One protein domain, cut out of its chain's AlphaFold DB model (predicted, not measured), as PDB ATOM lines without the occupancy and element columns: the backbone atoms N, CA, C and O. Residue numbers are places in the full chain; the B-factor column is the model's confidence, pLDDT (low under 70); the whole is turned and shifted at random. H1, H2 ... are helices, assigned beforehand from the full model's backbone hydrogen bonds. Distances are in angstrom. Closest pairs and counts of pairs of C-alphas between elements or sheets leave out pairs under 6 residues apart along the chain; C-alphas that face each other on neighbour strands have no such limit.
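What this domain is: This is residues 72 to 82 and 93 to 140 of the 1135 residues of an uncharacterized protein of Symbiodinium microadriaticum (UniProt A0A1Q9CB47). Three helices make a loose cluster, in which H3 meets H1 with its residues 109 to 113 and makes a corner with the end of H2, while H4 leads away as an arm whose residues 134 to 140 stick out. The printed part has 59 residues with four named helices, H1 to H4 in order, and no named strand: all helix. It is only just loose, close to compact, with a radius of gyration of the C-alphas of 12.6 A and spans of 36 by 26 by 21 A.

Where its parts are: H1, residues 73 to 82, begins at C-alpha 73 (-5.064, 1.870, -1.986) and is 14.3 A long. H2, residues 93 to 104, measures 17.0 A; H3, residues 109 to 121, 18.0 A. H4, residues 127 to 140, measures 19.6 A and ends at C-alpha 140 (-13.546, -30.658, 5.699).

How they stand to each other: H3, with residues 109 to 113 alone, touches H1, about perpendicular at 78 degrees; the closest C-alphas, of Glu 73 and Ala 113, are 7.2 A apart. H2 and H3 only just touch, with 3 pairs of C-alphas within 8 A, and only at the corner, closest at Phe 103 and Arg 109, C-alphas 4.4 A apart. H1 and H2 are close but not clearly touching, their closest C-alphas, of Met 80 and Gln 100, 7.4 A apart, at a shallow tilt of 30 degrees, opposite ways. H4 is apart from H1 and H2, and only just from H3, at 8.4 A. In H1, H2, H3 and H4 every O i to N i+4 pair is within hydrogen-bond range.

The domain as a whole: The farthest C-alphas, of Ala 74 and Ser 140, are 37.3 A apart. Residues 83 to 92 are not printed; C-alphas 82 and 93 are 14.1 A apart across the cut. The links H2 to H3 and H3 to H4 are tight. No printed residue is under 70 in pLDDT.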
ATOM      1  N   SER A  72      -1.517   2.310   1.405       88.38
ATOM      2  CA  SER A  72      -2.664   2.971   0.794       88.38
ATOM      3  C   SER A  72      -3.174   2.197  -0.421       88.38
ATOM      4  O   SER A  72      -2.438   1.459  -1.079       88.38
ATOM      5  N   GLU A  73      -4.433   2.442  -0.789       85.88
ATOM      6  CA  GLU A  73      -5.064   1.870  -1.986       85.88
ATOM      7  C   GLU A  73      -4.224   2.081  -3.265       85.88
ATOM      8  O   GLU A  73      -4.215   1.229  -4.153       85.88
ATOM      9  N   ALA A  74      -3.489   3.196  -3.356       86.88
ATOM     10  CA  ALA A  74      -2.604   3.498  -4.480       86.88
ATOM     11  C   ALA A  74      -1.330   2.633  -4.477       86.88
ATOM     12  O   ALA A  74      -1.001   2.034  -5.498       86.88
ATOM     13  N   GLU A  75      -0.647   2.517  -3.334       87.06
ATOM     14  CA  GLU A  75       0.547   1.669  -3.185       87.06
ATOM     15  C   GLU A  75       0.206   0.189  -3.424       87.06
ATOM     16  O   GLU A  75       0.945  -0.517  -4.110       87.06
ATOM     17  N   MET A  76      -0.963  -0.264  -2.962       83.81
ATOM     18  CA  MET A  76      -1.467  -1.605  -3.259       83.81
ATOM     19  C   MET A  76      -1.743  -1.820  -4.748       83.81
ATOM     20  O   MET A  76      -1.321  -2.840  -5.286       83.81
ATOM     21  N   ARG A  77      -2.382  -0.864  -5.446       84.31
ATOM     22  CA  ARG A  77      -2.563  -0.956  -6.909       84.31
ATOM     23  C   ARG A  77      -1.232  -1.067  -7.645       84.31
ATOM     24  O   ARG A  77      -1.132  -1.876  -8.558       84.31
ATOM     25  N   ILE A  78      -0.224  -0.287  -7.254       84.44
ATOM     26  CA  ILE A  78       1.108  -0.326  -7.877       84.44
ATOM     27  C   ILE A  78       1.758  -1.699  -7.658       84.44
ATOM     28  O   ILE A  78       2.251  -2.304  -8.609       84.44
ATOM     29  N   THR A  79       1.699  -2.235  -6.437       78.81
ATOM     30  CA  THR A  79       2.227  -3.572  -6.120       78.81
ATOM     31  C   THR A  79       1.487  -4.676  -6.884       78.81
ATOM     32  O   THR A  79       2.132  -5.506  -7.522       78.81
ATOM     33  N   MET A  80       0.150  -4.650  -6.911       77.19
ATOM     34  CA  MET A  80      -0.676  -5.632  -7.630       77.19
ATOM     35  C   MET A  80      -0.579  -5.512  -9.160       77.19
ATOM     36  O   MET A  80      -0.784  -6.507  -9.850       77.19
ATOM     37  N   ALA A  81      -0.238  -4.337  -9.701       78.12
ATOM     38  CA  ALA A  81       0.080  -4.156 -11.119       78.12
ATOM     39  C   ALA A  81       1.474  -4.705 -11.473       78.12
ATOM     40  O   ALA A  81       1.653  -5.278 -12.545       78.12
ATOM     41  N   LYS A  82       2.449  -4.600 -10.557       77.50
ATOM     42  CA  LYS A  82       3.778  -5.222 -10.698       77.50
ATOM     43  C   LYS A  82       3.754  -6.751 -10.528       77.50
ATOM     44  O   LYS A  82       4.734  -7.413 -10.875       77.50
ATOM     45  N   GLY A  93      -1.792 -18.730  -9.200       70.75
ATOM     46  CA  GLY A  93      -2.237 -17.943 -10.355       70.75
ATOM     47  C   GLY A  93      -3.724 -17.584 -10.275       70.75
ATOM     48  O   GLY A  93      -4.088 -16.417 -10.423       70.75
ATOM     49  N   ILE A  94      -4.569 -18.564  -9.936       70.81
ATOM     50  CA  ILE A  94      -6.017 -18.371  -9.766       70.81
ATOM     51  C   ILE A  94      -6.294 -17.513  -8.526       70.81
ATOM     52  O   ILE A  94      -7.141 -16.623  -8.569       70.81
ATOM     53  N   SER A  95      -5.553 -17.721  -7.433       77.31
ATOM     54  CA  SER A  95      -5.678 -16.909  -6.214       77.31
ATOM     55  C   SER A  95      -5.313 -15.437  -6.444       77.31
ATOM     56  O   SER A  95      -5.993 -14.555  -5.922       77.31
ATOM     57  N   LEU A  96      -4.284 -15.152  -7.246       77.44
ATOM     58  CA  LEU A  96      -3.866 -13.792  -7.601       77.44
ATOM     59  C   LEU A  96      -4.881 -13.101  -8.523       77.44
ATOM     60  O   LEU A  96      -5.186 -11.927  -8.317       77.44
ATOM     61  N   GLU A  97      -5.446 -13.817  -9.498       80.50
ATOM     62  CA  GLU A  97      -6.509 -13.302 -10.374       80.50
ATOM     63  C   GLU A  97      -7.810 -13.045  -9.591       80.50
ATOM     64  O   GLU A  97      -8.406 -11.972  -9.711       80.50
ATOM     65  N   ALA A  98      -8.200 -13.959  -8.696       81.56
ATOM     66  CA  ALA A  98      -9.323 -13.761  -7.782       81.56
ATOM     67  C   ALA A  98      -9.102 -12.562  -6.843       81.56
ATOM     68  O   ALA A  98     -10.028 -11.781  -6.619       81.56
ATOM     69  N   LEU A  99      -7.880 -12.359  -6.332       83.19
ATOM     70  CA  LEU A  99      -7.567 -11.199  -5.497       83.19
ATOM     71  C   LEU A  99      -7.591  -9.888  -6.296       83.19
ATOM     72  O   LEU A  99      -8.068  -8.886  -5.770       83.19
ATOM     73  N   GLN A 100      -7.147  -9.881  -7.562       86.62
ATOM     74  CA  GLN A 100      -7.301  -8.719  -8.452       86.62
ATOM     75  C   GLN A 100      -8.787  -8.369  -8.651       86.62
ATOM     76  O   GLN A 100      -9.170  -7.225  -8.409       86.62
ATOM     77  N   LEU A 101      -9.639  -9.350  -8.975       88.00
ATOM     78  CA  LEU A 101     -11.087  -9.148  -9.144       88.00
ATOM     79  C   LEU A 101     -11.779  -8.665  -7.857       88.00
ATOM     80  O   LEU A 101     -12.604  -7.752  -7.896       88.00
ATOM     81  N   LEU A 102     -11.427  -9.224  -6.695       88.62
ATOM     82  CA  LEU A 102     -11.957  -8.757  -5.412       88.62
ATOM     83  C   LEU A 102     -11.449  -7.346  -5.058       88.62
ATOM     84  O   LEU A 102     -12.184  -6.569  -4.457       88.62
ATOM     85  N   PHE A 103     -10.232  -6.966  -5.456       90.88
ATOM     86  CA  PHE A 103      -9.719  -5.609  -5.236       90.88
ATOM     87  C   PHE A 103     -10.394  -4.559  -6.144       90.88
ATOM     88  O   PHE A 103     -10.400  -3.365  -5.819       90.88
ATOM     89  N   GLU A 104     -11.024  -4.968  -7.248       89.94
ATOM     90  CA  GLU A 104     -11.876  -4.082  -8.048       89.94
ATOM     91  C   GLU A 104     -13.201  -3.744  -7.334       89.94
ATOM     92  O   GLU A 104     -13.612  -2.579  -7.365       89.94
ATOM     93  N   ASP A 105     -13.821  -4.674  -6.595       91.94
ATOM     94  CA  ASP A 105     -15.022  -4.391  -5.789       91.94
ATOM     95  C   ASP A 105     -14.702  -3.459  -4.605       91.94
ATOM     96  O   ASP A 105     -13.923  -3.775  -3.702       91.94
ATOM     97  N   ALA A 106     -15.365  -2.300  -4.570       91.12
ATOM     98  CA  ALA A 106     -15.198  -1.284  -3.531       91.12
ATOM     99  C   ALA A 106     -15.509  -1.776  -2.099       91.12
ATOM    100  O   ALA A 106     -15.065  -1.152  -1.139       91.12
ATOM    101  N   ARG A 107     -16.249  -2.882  -1.937       92.00
ATOM    102  CA  ARG A 107     -16.559  -3.506  -0.636       92.00
ATOM    103  C   ARG A 107     -15.426  -4.390  -0.117       92.00
ATOM    104  O   ARG A 107     -15.243  -4.505   1.094       92.00
ATOM    105  N   TRP A 108     -14.680  -5.016  -1.024       90.81
ATOM    106  CA  TRP A 108     -13.603  -5.954  -0.706       90.81
ATOM    107  C   TRP A 108     -12.238  -5.273  -0.661       90.81
ATOM    108  O   TRP A 108     -11.436  -5.592   0.213       90.81
ATOM    109  N   ARG A 109     -12.004  -4.266  -1.510       91.88
ATOM    110  CA  ARG A 109     -10.774  -3.461  -1.542       91.88
ATOM    111  C   ARG A 109     -10.257  -2.997  -0.163       91.88
ATOM    112  O   ARG A 109      -9.093  -3.278   0.123       91.88
ATOM    113  N   PRO A 110     -11.056  -2.364   0.729       89.69
ATOM    114  CA  PRO A 110     -10.568  -1.966   2.052       89.69
ATOM    115  C   PRO A 110     -10.285  -3.162   2.975       89.69
ATOM    116  O   PRO A 110      -9.366  -3.091   3.780       89.69
ATOM    117  N   ARG A 111     -11.015  -4.276   2.835       90.38
ATOM    118  CA  ARG A 111     -10.810  -5.501   3.631       90.38
ATOM    119  C   ARG A 111      -9.557  -6.266   3.215       90.38
ATOM    120  O   ARG A 111      -8.888  -6.846   4.057       90.38
ATOM    121  N   ILE A 112      -9.229  -6.252   1.924       90.38
ATOM    122  CA  ILE A 112      -7.973  -6.798   1.395       90.38
ATOM    123  C   ILE A 112      -6.797  -5.909   1.817       90.38
ATOM    124  O   ILE A 112      -5.743  -6.431   2.164       90.38
ATOM    125  N   ALA A 113      -6.987  -4.586   1.864       88.81
ATOM    126  CA  ALA A 113      -6.000  -3.674   2.438       88.81
ATOM    127  C   ALA A 113      -5.767  -3.937   3.930       88.81
ATOM    128  O   ALA A 113      -4.624  -4.081   4.346       88.81
ATOM    129  N   GLU A 114      -6.828  -4.054   4.726       88.62
ATOM    130  CA  GLU A 114      -6.759  -4.418   6.146       88.62
ATOM    131  C   GLU A 114      -6.050  -5.769   6.347       88.62
ATOM    132  O   GLU A 114      -5.068  -5.836   7.079       88.62
ATOM    133  N   LEU A 115      -6.447  -6.809   5.605       90.19
ATOM    134  CA  LEU A 115      -5.836  -8.142   5.664       90.19
ATOM    135  C   LEU A 115      -4.345  -8.148   5.292       90.19
ATOM    136  O   LEU A 115      -3.552  -8.804   5.967       90.19
ATOM    137  N   ILE A 116      -3.943  -7.438   4.234       87.06
ATOM    138  CA  ILE A 116      -2.535  -7.379   3.804       87.06
ATOM    139  C   ILE A 116      -1.695  -6.544   4.778       87.06
ATOM    140  O   ILE A 116      -0.549  -6.897   5.042       87.06
ATOM    141  N   ASN A 117      -2.253  -5.486   5.373       87.81
ATOM    142  CA  ASN A 117      -1.559  -4.734   6.418       87.81
ATOM    143  C   ASN A 117      -1.398  -5.567   7.701       87.81
ATOM    144  O   ASN A 117      -0.298  -5.630   8.244       87.81
ATOM    145  N   ASP A 118      -2.446  -6.247   8.166       86.00
ATOM    146  CA  ASP A 118      -2.391  -7.043   9.396       86.00
ATOM    147  C   ASP A 118      -1.478  -8.271   9.260       86.00
ATOM    148  O   ASP A 118      -0.624  -8.503  10.120       86.00
ATOM    149  N   SER A 119      -1.558  -8.996   8.140       81.06
ATOM    150  CA  SER A 119      -0.689 -10.160   7.911       81.06
ATOM    151  C   SER A 119       0.787  -9.785   7.737       81.06
ATOM    152  O   SER A 119       1.646 -10.516   8.230       81.06
ATOM    153  N   LEU A 120       1.106  -8.644   7.108       78.31
ATOM    154  CA  LEU A 120       2.497  -8.198   6.936       78.31
ATOM    155  C   LEU A 120       3.082  -7.495   8.171       78.31
ATOM    156  O   LEU A 120       4.268  -7.668   8.442       78.31
ATOM    157  N   TYR A 121       2.294  -6.703   8.911       79.44
ATOM    158  CA  TYR A 121       2.815  -5.868  10.007       79.44
ATOM    159  C   TYR A 121       2.552  -6.409  11.416       79.44
ATOM    160  O   TYR A 121       3.340  -6.119  12.316       79.44
ATOM    161  N   LYS A 122       1.484  -7.187  11.629       82.88
ATOM    162  CA  LYS A 122       1.215  -7.859  12.916       82.88
ATOM    163  C   LYS A 122       1.635  -9.331  12.893       82.88
ATOM    164  O   LYS A 122       1.929  -9.898  13.939       82.88
ATOM    165  N   GLY A 123       1.653  -9.951  11.709       84.75
ATOM    166  CA  GLY A 123       1.738 -11.409  11.570       84.75
ATOM    167  C   GLY A 123       0.426 -12.116  11.935       84.75
ATOM    168  O   GLY A 123       0.421 -13.326  12.151       84.75
ATOM    169  N   GLU A 124      -0.675 -11.367  12.019       84.81
ATOM    170  CA  GLU A 124      -1.998 -11.850  12.407       84.81
ATOM    171  C   GLU A 124      -2.894 -11.988  11.169       84.81
ATOM    172  O   GLU A 124      -2.924 -11.115  10.301       84.81
ATOM    173  N   LEU A 125      -3.666 -13.074  11.096       81.69
ATOM    174  CA  LEU A 125      -4.814 -13.140  10.194       81.69
ATOM    175  C   LEU A 125      -5.980 -12.393  10.840       81.69
ATOM    176  O   LEU A 125      -6.236 -12.555  12.033       81.69
ATOM    177  N   THR A 126      -6.715 -11.603  10.055       82.12
ATOM    178  CA  THR A 126      -7.912 -10.919  10.561       82.12
ATOM    179  C   THR A 126      -8.930 -11.949  11.079       82.12
ATOM    180  O   THR A 126      -9.041 -13.033  10.494       82.12
ATOM    181  N   PRO A 127      -9.716 -11.646  12.134       83.44
ATOM    182  CA  PRO A 127     -10.597 -12.636  12.762       83.44
ATOM    183  C   PRO A 127     -11.544 -13.336  11.782       83.44
ATOM    184  O   PRO A 127     -11.705 -14.545  11.853       83.44
ATOM    185  N   TRP A 128     -12.076 -12.617  10.789       83.00
ATOM    186  CA  TRP A 128     -12.963 -13.186   9.769       83.00
ATOM    187  C   TRP A 128     -12.260 -14.136   8.778       83.00
ATOM    188  O   TRP A 128     -12.912 -15.021   8.224       83.00
ATOM    189  N   VAL A 129     -10.944 -14.003   8.562       82.69
ATOM    190  CA  VAL A 129     -10.147 -14.989   7.803       82.69
ATOM    191  C   VAL A 129      -9.794 -16.185   8.681       82.69
ATOM    192  O   VAL A 129      -9.898 -17.316   8.217       82.69
ATOM    193  N   ALA A 130      -9.438 -15.959   9.949       84.25
ATOM    194  CA  ALA A 130      -9.167 -17.035  10.900       84.25
ATOM    195  C   ALA A 130     -10.416 -17.907  11.147       84.25
ATOM    196  O   ALA A 130     -10.340 -19.130  11.050       84.25
ATOM    197  N   GLU A 131     -11.580 -17.290  11.370       85.56
ATOM    198  CA  GLU A 131     -12.884 -17.958  11.460       85.56
ATOM    199  C   GLU A 131     -13.249 -18.676  10.156       85.56
ATOM    200  O   GLU A 131     -13.702 -19.817  10.198       85.56
ATOM    201  N   GLY A 132     -13.017 -18.050   8.995       82.12
ATOM    202  CA  GLY A 132     -13.274 -18.660   7.688       82.12
ATOM    203  C   GLY A 132     -12.418 -19.905   7.428       82.12
ATOM    204  O   GLY A 132     -12.939 -20.920   6.968       82.12
ATOM    205  N   ALA A 133     -11.130 -19.855   7.776       75.44
ATOM    206  CA  ALA A 133     -10.212 -20.990   7.689       75.44
ATOM    207  C   ALA A 133     -10.579 -22.091   8.696       75.44
ATOM    208  O   ALA A 133     -10.690 -23.256   8.317       75.44
ATOM    209  N   GLN A 134     -10.855 -21.733   9.954       79.31
ATOM    210  CA  GLN A 134     -11.276 -22.679  10.990       79.31
ATOM    211  C   GLN A 134     -12.614 -23.350  10.642       79.31
ATOM    212  O   GLN A 134     -12.785 -24.546  10.887       79.31
ATOM    213  N   TRP A 135     -13.550 -22.612  10.040       87.25
ATOM    214  CA  TRP A 135     -14.796 -23.163   9.510       87.25
ATOM    215  C   TRP A 135     -14.527 -24.133   8.360       87.25
ATOM    216  O   TRP A 135     -15.100 -25.218   8.363       87.25
ATOM    217  N   TRP A 136     -13.628 -23.795   7.428       71.62
ATOM    218  CA  TRP A 136     -13.251 -24.684   6.325       71.62
ATOM    219  C   TRP A 136     -12.622 -25.987   6.821       71.62
ATOM    220  O   TRP A 136     -13.062 -27.049   6.401       71.62
ATOM    221  N   ILE A 137     -11.685 -25.923   7.772       76.75
ATOM    222  CA  ILE A 137     -11.092 -27.105   8.422       76.75
ATOM    223  C   ILE A 137     -12.193 -27.951   9.081       76.75
ATOM    224  O   ILE A 137     -12.338 -29.133   8.784       76.75
ATOM    225  N   THR A 138     -13.055 -27.322   9.888       81.38
ATOM    226  CA  THR A 138     -14.162 -28.008  10.581       81.38
ATOM    227  C   THR A 138     -15.193 -28.602   9.606       81.38
ATOM    228  O   THR A 138     -15.830 -29.611   9.913       81.38
ATOM    229  N   ALA A 139     -15.389 -27.989   8.436       73.75
ATOM    230  CA  ALA A 139     -16.260 -28.487   7.377       73.75
ATOM    231  C   ALA A 139     -15.614 -29.654   6.618       73.75
ATOM    232  O   ALA A 139     -16.283 -30.661   6.396       73.75
ATOM    233  N   SER A 140     -14.324 -29.563   6.285       72.88
ATOM    234  CA  SER A 140     -13.546 -30.658   5.699       72.88
ATOM    235  C   SER A 140     -13.545 -31.885   6.608       72.88
ATOM    236  O   SER A 140     -13.951 -32.949   6.155       72.88
TER     237      SER A 140